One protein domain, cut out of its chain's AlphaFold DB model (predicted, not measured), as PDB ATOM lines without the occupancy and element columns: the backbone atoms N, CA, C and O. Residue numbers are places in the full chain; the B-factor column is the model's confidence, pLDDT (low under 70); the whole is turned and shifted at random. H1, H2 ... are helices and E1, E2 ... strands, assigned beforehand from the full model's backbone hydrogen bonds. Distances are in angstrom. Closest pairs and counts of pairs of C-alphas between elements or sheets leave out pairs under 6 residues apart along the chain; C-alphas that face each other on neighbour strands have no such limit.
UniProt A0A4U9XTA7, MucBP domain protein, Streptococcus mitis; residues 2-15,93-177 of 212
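Overview. This is residues 2 to 15 and 93 to 177 of the 212 residues of the protein "MucBP domain protein" of Streptococcus mitis (UniProt A0A4U9XTA7). A curled sheet of four strands, E3 E2 E5 E4, has one short helix, H1, over one face, and a thin two-stranded arm of E1 and E6 extends from one end, where E5 runs on into E6. The printed part has 99 residues with one named helix and six named strands, in the order E1 E2 E3 H1 E4 E5 E6 along the chain; the class is mostly strand, with strands holding 46 of the 55 residues in named elements; the larger sheet is mixed and the pair E1 and E6 antiparallel. The whole is loose, with a radius of gyration of the C-alphas of 17.9 A, and is a rod spanning 65 by 26 by 21 A.

Along the chain. E1, residues 7 to 11, begins at C-alpha 7 (55.675, 54.447, -7.673). E2, residues 93 to 102, is 30.1 A long, and E3, residues 107 to 117, 30.4 A, with a bend of 57 degrees at residue 110. H1 is residues 127 to 135, 12.4 A, and E4 residues 138 to 143, 13.4 A. E5, residues 162 to 170, is 26.4 A long; E6, residues 172 to 176, ends at C-alpha 176 (57.016, 59.635, -4.622).

Arrangement. E2 and E3 form a hairpin, with N 96 and O 114 2.8 A apart. E2 is parallel to E5, with N 99 and O 164 2.8 A apart. E4 and E5 form a hairpin, with N 139 and O 169 2.8 A apart. H1 is on the sheet at a height of 8.9 A, over E5 and along the strands, at 19 degrees on the local plane; every O i to N i+4 pair in it is within hydrogen-bond range. E3, H1 and E4 make a split strand-helix-strand unit, two strands running the same way with E2 and E5 between them, its crossover right-handed. E1 and E6 are antiparallel, with N 10 and O 173 2.9 A apart.

Size, cuts and confidence. The C-alphas of Gly 2 and Glu 93, the two farthest apart, are 66.9 A apart. Residues 16 to 92 are not printed; C-alphas 15 and 93 are 37.4 A apart across this cut. The link E4 to E5, residues 144 to 161, is long. The pLDDT is under 70 in residues 2 to 15 and 173 to 177.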
ATOM      1  N   GLY A   2      61.755  60.555 -21.082       45.78
ATOM      2  CA  GLY A   2      60.677  60.414 -20.101       45.78
ATOM      3  C   GLY A   2      61.257  60.164 -18.709       45.78
ATOM      4  O   GLY A   2      62.026  59.223 -18.518       45.78
ATOM      5  N   ASN A   3      60.914  61.011 -17.746       47.72
ATOM      6  CA  ASN A   3      61.279  60.866 -16.340       47.72
ATOM      7  C   ASN A   3      60.512  59.686 -15.722       47.72
ATOM      8  O   ASN A   3      59.329  59.790 -15.399       47.72
ATOM      9  N   LYS A   4      61.201  58.548 -15.572       49.28
ATOM     10  CA  LYS A   4      60.653  57.318 -14.992       49.28
ATOM     11  C   LYS A   4      60.302  57.545 -13.523       49.28
ATOM     12  O   LYS A   4      61.184  57.703 -12.680       49.28
ATOM     13  N   LYS A   5      59.007  57.562 -13.214       53.50
ATOM     14  CA  LYS A   5      58.509  57.680 -11.845       53.50
ATOM     15  C   LYS A   5      58.368  56.281 -11.249       53.50
ATOM     16  O   LYS A   5      57.416  55.579 -11.570       53.50
ATOM     17  N   CYS A   6      59.289  55.890 -10.373       53.62
ATOM     18  CA  CYS A   6      59.068  54.727  -9.518       53.62
ATOM     19  C   CYS A   6      57.961  55.063  -8.491       53.62
ATOM     20  O   CYS A   6      58.061  56.052  -7.763       53.62
ATOM     21  N   ILE A   7      56.886  54.271  -8.491       54.69
ATOM     22  CA  ILE A   7      55.675  54.447  -7.673       54.69
ATOM     23  C   ILE A   7      55.586  53.255  -6.719       54.69
ATOM     24  O   ILE A   7      55.504  52.117  -7.176       54.69
ATOM     25  N   TYR A   8      55.579  53.508  -5.409       59.00
ATOM     26  CA  TYR A   8      55.514  52.464  -4.382       59.00
ATOM     27  C   TYR A   8      54.267  52.631  -3.519       59.00
ATOM     28  O   TYR A   8      53.925  53.753  -3.157       59.00
ATOM     29  N   SER A   9      53.625  51.514  -3.170       53.66
ATOM     30  CA  SER A   9      52.503  51.467  -2.230       53.66
ATOM     31  C   SER A   9      52.972  50.912  -0.889       53.66
ATOM     32  O   SER A   9      53.418  49.764  -0.821       53.66
ATOM     33  N   ILE A  10      52.836  51.693   0.180       59.12
ATOM     34  CA  ILE A  10      53.172  51.268   1.543       59.12
ATOM     35  C   ILE A  10      51.894  50.895   2.300       59.12
ATOM     36  O   ILE A  10      50.880  51.590   2.229       59.12
ATOM     37  N   ARG A  11      51.950  49.774   3.032       61.47
ATOM     38  CA  ARG A  11      50.905  49.323   3.962       61.47
ATOM     39  C   ARG A  11      51.306  49.660   5.395       61.47
ATOM     40  O   ARG A  11      52.378  49.259   5.844       61.47
ATOM     41  N   LYS A  12      50.412  50.309   6.146       57.12
ATOM     42  CA  LYS A  12      50.512  50.404   7.610       57.12
ATOM     43  C   LYS A  12      50.327  49.009   8.216       57.12
ATOM     44  O   LYS A  12      49.207  48.533   8.374       57.12
ATOM     45  N   LEU A  13      51.427  48.354   8.578       51.34
ATOM     46  CA  LEU A  13      51.385  47.159   9.420       51.34
ATOM     47  C   LEU A  13      51.063  47.580  10.860       51.34
ATOM     48  O   LEU A  13      51.962  47.827  11.663       51.34
ATOM     49  N   SER A  14      49.772  47.667  11.186       49.41
ATOM     50  CA  SER A  14      49.333  47.639  12.581       49.41
ATOM     51  C   SER A  14      49.587  46.232  13.125       49.41
ATOM     52  O   SER A  14      48.796  45.308  12.929       49.41
ATOM     53  N   LEU A  15      50.749  46.062  13.760       48.41
ATOM     54  CA  LEU A  15      51.071  44.891  14.567       48.41
ATOM     55  C   LEU A  15      50.186  44.930  15.816       48.41
ATOM     56  O   LEU A  15      50.572  45.468  16.852       48.41
ATOM     57  N   GLU A  93      14.856  33.675  22.737       93.06
ATOM     58  CA  GLU A  93      16.104  34.406  22.527       93.06
ATOM     59  C   GLU A  93      16.729  34.013  21.185       93.06
ATOM     60  O   GLU A  93      16.581  32.880  20.722       93.06
ATOM     61  N   SER A  94      17.425  34.956  20.554       95.19
ATOM     62  CA  SER A  94      18.117  34.767  19.276       95.19
ATOM     63  C   SER A  94      19.500  35.415  19.316       95.19
ATOM     64  O   SER A  94      19.746  36.322  20.111       95.19
ATOM     65  N   ARG A  95      20.414  34.937  18.464       94.88
ATOM     66  CA  ARG A  95      21.832  35.327  18.425       94.88
ATOM     67  C   ARG A  95      22.209  35.947  17.082       94.88
ATOM     68  O   ARG A  95      21.787  35.478  16.023       94.88
ATOM     69  N   VAL A  96      23.073  36.957  17.136       97.38
ATOM     70  CA  VAL A  96      23.596  37.705  15.986       97.38
ATOM     71  C   VAL A  96      25.120  37.826  16.069       97.38
ATOM     72  O   VAL A  96      25.654  38.125  17.135       97.38
ATOM     73  N   GLU A  97      25.816  37.627  14.943       97.44
ATOM     74  CA  GLU A  97      27.259  37.881  14.792       97.44
ATOM     75  C   GLU A  97      27.527  39.139  13.936       97.44
ATOM     76  O   GLU A  97      26.933  39.329  12.871       97.44
ATOM     77  N   PHE A  98      28.470  39.984  14.360       98.12
ATOM     78  CA  PHE A  98      28.954  41.153  13.621       98.12
ATOM     79  C   PHE A  98      30.416  40.947  13.219       98.12
ATOM     80  O   PHE A  98      31.334  41.078  14.029       98.12
ATOM     81  N   ASN A  99      30.640  40.631  11.947       98.19
ATOM     82  CA  ASN A  99      31.936  40.234  11.415       98.19
ATOM     83  C   ASN A  99      32.658  41.381  10.714       98.19
ATOM     84  O   ASN A  99      32.180  41.907   9.713       98.19
ATOM     85  N   TYR A 100      33.864  41.700  11.176       98.38
ATOM     86  CA  TYR A 100      34.754  42.654  10.524       98.38
ATOM     87  C   TYR A 100      35.766  41.877   9.684       98.38
ATOM     88  O   TYR A 100      36.569  41.114  10.226       98.38
ATOM     89  N   ILE A 101      35.713  42.047   8.365       98.00
ATOM     90  CA  ILE A 101      36.484  41.272   7.385       98.00
ATOM     91  C   ILE A 101      37.423  42.203   6.616       98.00
ATOM     92  O   ILE A 101      37.012  43.276   6.178       98.00
ATOM     93  N   ASP A 102      38.669  41.776   6.420       96.75
ATOM     94  CA  ASP A 102      39.562  42.353   5.416       96.75
ATOM     95  C   ASP A 102      39.140  41.852   4.029       96.75
ATOM     96  O   ASP A 102      39.339  40.685   3.699       96.75
ATOM     97  N   GLU A 103      38.555  42.725   3.216       95.94
ATOM     98  CA  GLU A 103      38.102  42.418   1.859       95.94
ATOM     99  C   GLU A 103      39.258  41.996   0.938       95.94
ATOM    100  O   GLU A 103      39.067  41.160   0.059       95.94
ATOM    101  N   SER A 104      40.472  42.512   1.164       91.75
ATOM    102  CA  SER A 104      41.631  42.214   0.317       91.75
ATOM    103  C   SER A 104      42.212  40.814   0.534       91.75
ATOM    104  O   SER A 104      42.894  40.294  -0.348       91.75
ATOM    105  N   THR A 105      41.946  40.196   1.691       93.69
ATOM    106  CA  THR A 105      42.444  38.854   2.048       93.69
ATOM    107  C   THR A 105      41.342  37.848   2.397       93.69
ATOM    108  O   THR A 105      41.630  36.668   2.584       93.69
ATOM    109  N   GLY A 106      40.089  38.293   2.529       93.56
ATOM    110  CA  GLY A 106      38.970  37.511   3.064       93.56
ATOM    111  C   GLY A 106      39.072  37.202   4.566       93.56
ATOM    112  O   GLY A 106      38.238  36.474   5.105       93.56
ATOM    113  N   LYS A 107      40.091  37.714   5.269       94.62
ATOM    114  CA  LYS A 107      40.380  37.330   6.656       94.62
ATOM    115  C   LYS A 107      39.431  38.016   7.645       94.62
ATOM    116  O   LYS A 107      39.313  39.239   7.661       94.62
ATOM    117  N   LYS A 108      38.865  37.244   8.582       96.88
ATOM    118  CA  LYS A 108      38.184  37.788   9.772       96.88
ATOM    119  C   LYS A 108      39.194  38.539  10.661       96.88
ATOM    120  O   LYS A 108      40.203  37.977  11.108       96.88
ATOM    121  N   LEU A 109      38.952  39.832  10.863       95.75
ATOM    122  CA  LEU A 109      39.748  40.741  11.693       95.75
ATOM    123  C   LEU A 109      39.230  40.776  13.133       95.75
ATOM    124  O   LEU A 109      40.023  40.771  14.068       95.75
ATOM    125  N   PHE A 110      37.908  40.812  13.294       97.38
ATOM    126  CA  PHE A 110      37.213  40.856  14.579       97.38
ATOM    127  C   PHE A 110      35.793  40.291  14.416       97.38
ATOM    128  O   PHE A 110      35.242  40.315  13.313       97.38
ATOM    129  N   SER A 111      35.217  39.791  15.505       96.62
ATOM    130  CA  SER A 111      33.806  39.416  15.601       96.62
ATOM    131  C   SER A 111      33.251  39.887  16.941       96.62
ATOM    132  O   SER A 111      33.970  39.883  17.942       96.62
ATOM    133  N   ASP A 112      31.994  40.313  16.929       96.69
ATOM    134  CA  ASP A 112      31.190  40.634  18.103       96.69
ATOM    135  C   ASP A 112      29.900  39.814  18.050       96.69
ATOM    136  O   ASP A 112      29.400  39.490  16.973       96.69
ATOM    137  N   GLU A 113      29.346  39.502  19.211       96.00
ATOM    138  CA  GLU A 113      28.174  38.653  19.355       96.00
ATOM    139  C   GLU A 113      27.151  39.339  20.249       96.00
ATOM    140  O   GLU A 113      27.500  39.963  21.255       96.00
ATOM    141  N   ARG A 114      25.878  39.231  19.877       95.69
ATOM    142  CA  ARG A 114      24.749  39.700  20.677       95.69
ATOM    143  C   ARG A 114      23.702  38.605  20.776       95.69
ATOM    144  O   ARG A 114      23.430  37.924  19.788       95.69
ATOM    145  N   THR A 115      23.084  38.509  21.944       94.75
ATOM    146  CA  THR A 115      21.899  37.689  22.204       94.75
ATOM    147  C   THR A 115      20.849  38.589  22.840       94.75
ATOM    148  O   THR A 115      21.198  39.430  23.668       94.75
ATOM    149  N   GLY A 116      19.593  38.430  22.441       94.19
ATOM    150  CA  GLY A 116      18.468  39.234  22.914       94.19
ATOM    151  C   GLY A 116      17.139  38.583  22.556       94.19
ATOM    152  O   GLY A 116      17.110  37.507  21.943       94.19
ATOM    153  N   LYS A 117      16.031  39.199  22.971       95.06
ATOM    154  CA  LYS A 117      14.694  38.624  22.776       95.06
ATOM    155  C   LYS A 117      14.231  38.839  21.344       95.06
ATOM    156  O   LYS A 117      14.431  39.908  20.782       95.06
ATOM    157  N   VAL A 118      13.580  37.841  20.751       94.50
ATOM    158  CA  VAL A 118      13.012  37.962  19.399       94.50
ATOM    159  C   VAL A 118      12.106  39.201  19.306       94.50
ATOM    160  O   VAL A 118      11.197  39.368  20.114       94.50
ATOM    161  N   GLY A 119      12.347  40.047  18.302       93.62
ATOM    162  CA  GLY A 119      11.650  41.317  18.070       93.62
ATOM    163  C   GLY A 119      12.277  42.548  18.740       93.62
ATOM    164  O   GLY A 119      11.862  43.661  18.432       93.62
ATOM    165  N   GLU A 120      13.273  42.383  19.613       95.31
ATOM    166  CA  GLU A 120      14.046  43.487  20.200       95.31
ATOM    167  C   GLU A 120      15.070  44.048  19.191       95.31
ATOM    168  O   GLU A 120      15.580  43.308  18.346       95.31
ATOM    169  N   ASP A 121      15.371  45.349  19.265       95.38
ATOM    170  CA  ASP A 121      16.369  46.007  18.408       95.38
ATOM    171  C   ASP A 121      17.803  45.640  18.821       95.38
ATOM    172  O   ASP A 121      18.135  45.550  20.007       95.38
ATOM    173  N   LEU A 122      18.674  45.434  17.830       96.00
ATOM    174  CA  LEU A 122      20.065  45.030  18.043       96.00
ATOM    175  C   LEU A 122      20.925  46.127  18.694       96.00
ATOM    176  O   LEU A 122      21.991  45.817  19.234       96.00
ATOM    177  N   HIS A 123      20.503  47.394  18.602       93.12
ATOM    178  CA  HIS A 123      21.140  48.597  19.146       93.12
ATOM    179  C   HIS A 123      22.660  48.680  18.893       93.12
ATOM    180  O   HIS A 123      23.423  49.226  19.696       93.12
ATOM    181  N   TYR A 124      23.127  48.122  17.772       95.81
ATOM    182  CA  TYR A 124      24.552  47.985  17.488       95.81
ATOM    183  C   TYR A 124      25.154  49.260  16.881       95.81
ATOM    184  O   TYR A 124      24.540  49.909  16.035       95.81
ATOM    185  N   ASP A 125      26.389  49.601  17.265       96.00
ATOM    186  CA  ASP A 125      27.128  50.745  16.718       96.00
ATOM    187  C   ASP A 125      28.511  50.332  16.199       96.00
ATOM    188  O   ASP A 125      29.460  50.095  16.952       96.00
ATOM    189  N   THR A 126      28.646  50.309  14.875       97.50
ATOM    190  CA  THR A 126      29.892  49.979  14.175       97.50
ATOM    191  C   THR A 126      30.938  51.099  14.240       97.50
ATOM    192  O   THR A 126      32.140  50.841  14.090       97.50
ATOM    193  N   ARG A 127      30.538  52.356  14.498       96.56
ATOM    194  CA  ARG A 127      31.378  53.559  14.314       96.56
ATOM    195  C   ARG A 127      32.639  53.532  15.169       96.56
ATOM    196  O   ARG A 127      33.713  53.904  14.685       96.56
ATOM    197  N   LYS A 128      32.540  53.070  16.423       96.06
ATOM    198  CA  LYS A 128      33.685  52.981  17.347       96.06
ATOM    199  C   LYS A 128      34.742  52.003  16.829       96.06
ATOM    200  O   LYS A 128      35.907  52.381  16.688       96.06
ATOM    201  N   LYS A 129      34.333  50.779  16.482       96.81
ATOM    202  CA  LYS A 129      35.235  49.727  15.989       96.81
ATOM    203  C   LYS A 129      35.815  50.076  14.613       96.81
ATOM    204  O   LYS A 129      37.013  49.909  14.404       96.81
ATOM    205  N   ILE A 130      35.023  50.661  13.711       96.31
ATOM    206  CA  ILE A 130      35.520  51.198  12.430       96.31
ATOM    207  C   ILE A 130      36.579  52.288  12.663       96.31
ATOM    208  O   ILE A 130      37.585  52.325  11.959       96.31
ATOM    209  N   SER A 131      36.400  53.160  13.659       93.00
ATOM    210  CA  SER A 131      37.377  54.211  13.983       93.00
ATOM    211  C   SER A 131      38.680  53.654  14.572       93.00
ATOM    212  O   SER A 131      39.756  54.162  14.259       93.00
ATOM    213  N   GLU A 132      38.613  52.580  15.365       91.25
ATOM    214  CA  GLU A 132      39.793  51.814  15.794       91.25
ATOM    215  C   GLU A 132      40.545  51.229  14.586       91.25
ATOM    216  O   GLU A 132      41.755  51.425  14.466       91.25
ATOM    217  N   PHE A 133      39.837  50.599  13.644       93.75
ATOM    218  CA  PHE A 133      40.442  50.075  12.415       93.75
ATOM    219  C   PHE A 133      41.040  51.172  11.518       93.75
ATOM    220  O   PHE A 133      42.113  50.964  10.951       93.75
ATOM    221  N   LYS A 134      40.419  52.357  11.441       89.25
ATOM    222  CA  LYS A 134      40.961  53.515  10.707       89.25
ATOM    223  C   LYS A 134      42.304  53.992  11.263       89.25
ATOM    224  O   LYS A 134      43.234  54.185  10.482       89.25
ATOM    225  N   ARG A 135      42.443  54.108  12.591       85.38
ATOM    226  CA  ARG A 135      43.742  54.393  13.241       85.38
ATOM    227  C   ARG A 135      44.763  53.282  12.980       85.38
ATOM    228  O   ARG A 135      45.921  53.549  12.696       85.38
ATOM    229  N   ASN A 136      44.311  52.029  12.953       84.06
ATOM    230  CA  ASN A 136      45.140  50.871  12.613       84.06
ATOM    231  C   ASN A 136      45.455  50.730  11.107       84.06
ATOM    232  O   ASN A 136      45.945  49.683  10.686       84.06
ATOM    233  N   GLY A 137      45.205  51.759  10.290       85.44
ATOM    234  CA  GLY A 137      45.594  51.776   8.881       85.44
ATOM    235  C   GLY A 137      44.674  50.987   7.949       85.44
ATOM    236  O   GLY A 137      45.140  50.533   6.910       85.44
ATOM    237  N   TYR A 138      43.391  50.831   8.281       91.56
ATOM    238  CA  TYR A 138      42.357  50.331   7.363       91.56
ATOM    239  C   TYR A 138      41.448  51.467   6.874       91.56
ATOM    240  O   TYR A 138      41.331  52.518   7.502       91.56
ATOM    241  N   VAL A 139      40.742  51.240   5.770       93.38
ATOM    242  CA  VAL A 139      39.617  52.069   5.321       93.38
ATOM    243  C   VAL A 139      38.351  51.219   5.228       93.38
ATOM    244  O   VAL A 139      38.420  50.015   4.984       93.38
ATOM    245  N   LEU A 140      37.194  51.838   5.470       97.25
ATOM    246  CA  LEU A 140      35.889  51.190   5.325       97.25
ATOM    247  C   LEU A 140      35.556  51.056   3.839       97.25
ATOM    248  O   LEU A 140      35.620  52.053   3.122       97.25
ATOM    249  N   VAL A 141      35.168  49.854   3.414       97.75
ATOM    250  CA  VAL A 141      34.613  49.604   2.078       97.75
ATOM    251  C   VAL A 141      33.091  49.564   2.146       97.75
ATOM    252  O   VAL A 141      32.415  50.284   1.419       97.75
ATOM    253  N   GLU A 142      32.542  48.754   3.052       98.06
ATOM    254  CA  GLU A 142      31.100  48.562   3.191       98.06
ATOM    255  C   GLU A 142      30.739  48.272   4.648       98.06
ATOM    256  O   GLU A 142      31.348  47.419   5.291       98.06
ATOM    257  N   ASP A 143      29.720  48.954   5.163       98.06
ATOM    258  CA  ASP A 143      29.087  48.602   6.429       98.06
ATOM    259  C   ASP A 143      27.770  47.876   6.132       98.06
ATOM    260  O   ASP A 143      26.746  48.500   5.851       98.06
ATOM    261  N   GLY A 144      27.808  46.542   6.145       97.19
ATOM    262  CA  GLY A 144      26.638  45.714   5.871       97.19
ATOM    263  C   GLY A 144      25.558  45.794   6.951       97.19
ATOM    264  O   GLY A 144      24.416  45.448   6.663       97.19
ATOM    265  N   TYR A 145      25.870  46.270   8.162       96.94
ATOM    266  CA  TYR A 145      24.850  46.522   9.181       96.94
ATOM    267  C   TYR A 145      24.094  47.814   8.869       96.94
ATOM    268  O   TYR A 145      22.874  47.792   8.725       96.94
ATOM    269  N   LEU A 146      24.804  48.928   8.659       95.50
ATOM    270  CA  LEU A 146      24.171  50.214   8.340       95.50
ATOM    271  C   LEU A 146      23.454  50.216   6.981       95.50
ATOM    272  O   LEU A 146      22.476  50.938   6.820       95.50
ATOM    273  N   LYS A 147      23.913  49.403   6.022       96.12
ATOM    274  CA  LYS A 147      23.273  49.212   4.708       96.12
ATOM    275  C   LYS A 147      22.020  48.321   4.749       96.12
ATOM    276  O   LYS A 147      21.285  48.284   3.765       96.12
ATOM    277  N   THR A 148      21.784  47.589   5.837       94.75
ATOM    278  CA  THR A 148      20.606  46.722   5.973       94.75
ATOM    279  C   THR A 148      19.366  47.526   6.381       94.75
ATOM    280  O   THR A 148      19.469  48.500   7.123       94.75
ATOM    281  N   ASP A 149      18.193  47.105   5.897       93.94
ATOM    282  CA  ASP A 149      16.888  47.682   6.244       93.94
ATOM    283  C   ASP A 149      16.638  47.658   7.762       93.94
ATOM    284  O   ASP A 149      16.910  46.651   8.416       93.94
ATOM    285  N   GLU A 150      16.043  48.717   8.322       91.75
ATOM    286  CA  GLU A 150      15.737  48.793   9.765       91.75
ATOM    287  C   GLU A 150      14.860  47.622  10.248       91.75
ATOM    288  O   GLU A 150      15.070  47.096  11.334       91.75
ATOM    289  N   SER A 151      13.943  47.126   9.408       90.19
ATOM    290  CA  SER A 151      13.082  45.970   9.719       90.19
ATOM    291  C   SER A 151      13.830  44.647   9.915       90.19
ATOM    292  O   SER A 151      13.234  43.676  10.374       90.19
ATOM    293  N   LYS A 152      15.116  44.595   9.558       91.56
ATOM    294  CA  LYS A 152      16.006  43.454   9.792       91.56
ATOM    295  C   LYS A 152      16.967  43.694  10.958       91.56
ATOM    296  O   LYS A 152      17.617  42.747  11.370       91.56
ATOM    297  N   LYS A 153      17.045  44.899  11.539       95.69
ATOM    298  CA  LYS A 153      17.934  45.209  12.682       95.69
ATOM    299  C   LYS A 153      17.342  44.800  14.035       95.69
ATOM    300  O   LYS A 153      17.624  45.412  15.060       95.69
ATOM    301  N   LEU A 154      16.555  43.729  14.029       96.00
ATOM    302  CA  LEU A 154      15.938  43.124  15.202       96.00
ATOM    303  C   LEU A 154      16.522  41.724  15.434       96.00
ATOM    304  O   LEU A 154      17.127  41.124  14.543       96.00
ATOM    305  N   PHE A 155      16.315  41.152  16.614       96.00
ATOM    306  CA  PHE A 155      16.542  39.726  16.850       96.00
ATOM    307  C   PHE A 155      15.441  38.891  16.167       96.00
ATOM    308  O   PHE A 155      14.275  38.952  16.546       96.00
ATOM    309  N   GLN A 156      15.800  38.094  15.159       93.94
ATOM    310  CA  GLN A 156      14.862  37.304  14.351       93.94
ATOM    311  C   GLN A 156      14.675  35.874  14.895       93.94
ATOM    312  O   GLN A 156      15.633  35.263  15.375       93.94
ATOM    313  N   ASP A 157      13.472  35.303  14.756       92.62
ATOM    314  CA  ASP A 157      13.140  33.888  15.056       92.62
ATOM    315  C   ASP A 157      13.564  32.947  13.908       92.62
ATOM    316  O   ASP A 157      12.783  32.141  13.397       92.62
ATOM    317  N   ASP A 158      14.808  33.100  13.451       87.12
ATOM    318  CA  ASP A 158      15.388  32.314  12.365       87.12
ATOM    319  C   ASP A 158      16.129  31.077  12.893       87.12
ATOM    320  O   ASP A 158      16.737  31.077  13.962       87.12
ATOM    321  N   LYS A 159      16.138  29.996  12.100       82.19
ATOM    322  CA  LYS A 159      16.855  28.748  12.445       82.19
ATOM    323  C   LYS A 159      18.380  28.894  12.460       82.19
ATOM    324  O   LYS A 159      19.060  28.049  13.037       82.19
ATOM    325  N   ASN A 160      18.902  29.921  11.793       88.56
ATOM    326  CA  ASN A 160      20.325  30.220  11.697       88.56
ATOM    327  C   ASN A 160      20.594  31.566  12.388       88.56
ATOM    328  O   ASN A 160      19.798  32.486  12.196       88.56
ATOM    329  N   PRO A 161      21.713  31.728  13.120       88.50
ATOM    330  CA  PRO A 161      22.109  33.025  13.658       88.50
ATOM    331  C   PRO A 161      22.227  34.073  12.550       88.50
ATOM    332  O   PRO A 161      22.790  33.803  11.484       88.50
ATOM    333  N   GLN A 162      21.742  35.285  12.809       94.69
ATOM    334  CA  GLN A 162      21.912  36.387  11.863       94.69
ATOM    335  C   GLN A 162      23.384  36.798  11.800       94.69
ATOM    336  O   GLN A 162      24.126  36.658  12.775       94.69
ATOM    337  N   THR A 163      23.834  37.318  10.660       96.81
ATOM    338  CA  THR A 163      25.224  37.757  10.495       96.81
ATOM    339  C   THR A 163      25.310  39.035   9.675       96.81
ATOM    340  O   THR A 163      24.892  39.067   8.518       96.81
ATOM    341  N   TYR A 164      25.944  40.058  10.241       98.00
ATOM    342  CA  TYR A 164      26.295  41.295   9.546       98.00
ATOM    343  C   TYR A 164      27.781  41.308   9.212       98.00
ATOM    344  O   TYR A 164      28.607  40.871  10.010       98.00
ATOM    345  N   THR A 165      28.135  41.817   8.032       98.25
ATOM    346  CA  THR A 165      29.535  41.918   7.592       98.25
ATOM    347  C   THR A 165      29.930  43.371   7.372       98.25
ATOM    348  O   THR A 165      29.319  44.072   6.571       98.25
ATOM    349  N   ILE A 166      30.985  43.807   8.052       98.69
ATOM    350  CA  ILE A 166      31.640  45.098   7.872       98.69
ATOM    351  C   ILE A 166      32.952  44.830   7.128       98.69
ATOM    352  O   ILE A 166      33.857  44.177   7.653       98.69
ATOM    353  N   LYS A 167      33.053  45.311   5.890       98.44
ATOM    354  CA  LYS A 167      34.224  45.137   5.026       98.44
ATOM    355  C   LYS A 167      35.177  46.312   5.177       98.44
ATOM    356  O   LYS A 167      34.810  47.472   4.979       98.44
ATOM    357  N   LEU A 168      36.419  45.992   5.496       97.81
ATOM    358  CA  LEU A 168      37.544  46.909   5.617       97.81
ATOM    359  C   LEU A 168      38.619  46.492   4.610       97.81
ATOM    360  O   LEU A 168      38.690  45.330   4.231       97.81
ATOM    361  N   THR A 169      39.493  47.403   4.206       94.12
ATOM    362  CA  THR A 169      40.685  47.061   3.413       94.12
ATOM    363  C   THR A 169      41.893  47.856   3.919       94.12
ATOM    364  O   THR A 169      41.705  48.983   4.390       94.12
ATOM    365  N   PRO A 170      43.124  47.311   3.910       89.00
ATOM    366  CA  PRO A 170      44.312  48.051   4.319       89.00
ATOM    367  C   PRO A 170      44.489  49.332   3.497       89.00
ATOM    368  O   PRO A 170      44.445  49.306   2.268       89.00
ATOM    369  N   LYS A 171      44.750  50.453   4.173       84.56
ATOM    370  CA  LYS A 171      45.084  51.731   3.541       84.56
ATOM    371  C   LYS A 171      46.399  51.577   2.774       84.56
ATOM    372  O   LYS A 171      47.412  51.146   3.333       84.56
ATOM    373  N   HIS A 172      46.372  51.941   1.497       76.25
ATOM    374  CA  HIS A 172      47.545  52.017   0.627       76.25
ATOM    375  C   HIS A 172      47.892  53.479   0.394       76.25
ATOM    376  O   HIS A 172      47.058  54.246  -0.082       76.25
ATOM    377  N   GLU A 173      49.120  53.862   0.728       68.75
ATOM    378  CA  GLU A 173      49.641  55.199   0.444       68.75
ATOM    379  C   GLU A 173      50.749  55.127  -0.598       68.75
ATOM    380  O   GLU A 173      51.642  54.280  -0.523       68.75
ATOM    381  N   VAL A 174      50.664  56.022  -1.584       67.06
ATOM    382  CA  VAL A 174      51.600  56.098  -2.704       67.06
ATOM    383  C   VAL A 174      52.607  57.210  -2.457       67.06
ATOM    384  O   VAL A 174      52.255  58.389  -2.483       67.06
ATOM    385  N   ILE A 175      53.872  56.838  -2.274       63.50
ATOM    386  CA  ILE A 175      54.957  57.785  -1.983       63.50
ATOM    387  C   ILE A 175      55.845  57.966  -3.214       63.50
ATOM    388  O   ILE A 175      56.190  57.016  -3.920       63.50
ATOM    389  N   SER A 176      56.201  59.222  -3.482       61.84
ATOM    390  CA  SER A 176      57.016  59.635  -4.622       61.84
ATOM    391  C   SER A 176      58.415  60.018  -4.146       61.84
ATOM    392  O   SER A 176      58.604  61.103  -3.604       61.84
ATOM    393  N   LEU A 177      59.408  59.166  -4.419       62.03
ATOM    394  CA  LEU A 177      60.809  59.339  -3.988       62.03
ATOM    395  C   LEU A 177      61.535  60.572  -4.563       62.03
ATOM    396  O   LEU A 177      62.696  60.795  -4.247       62.03
TER     397      LEU A 177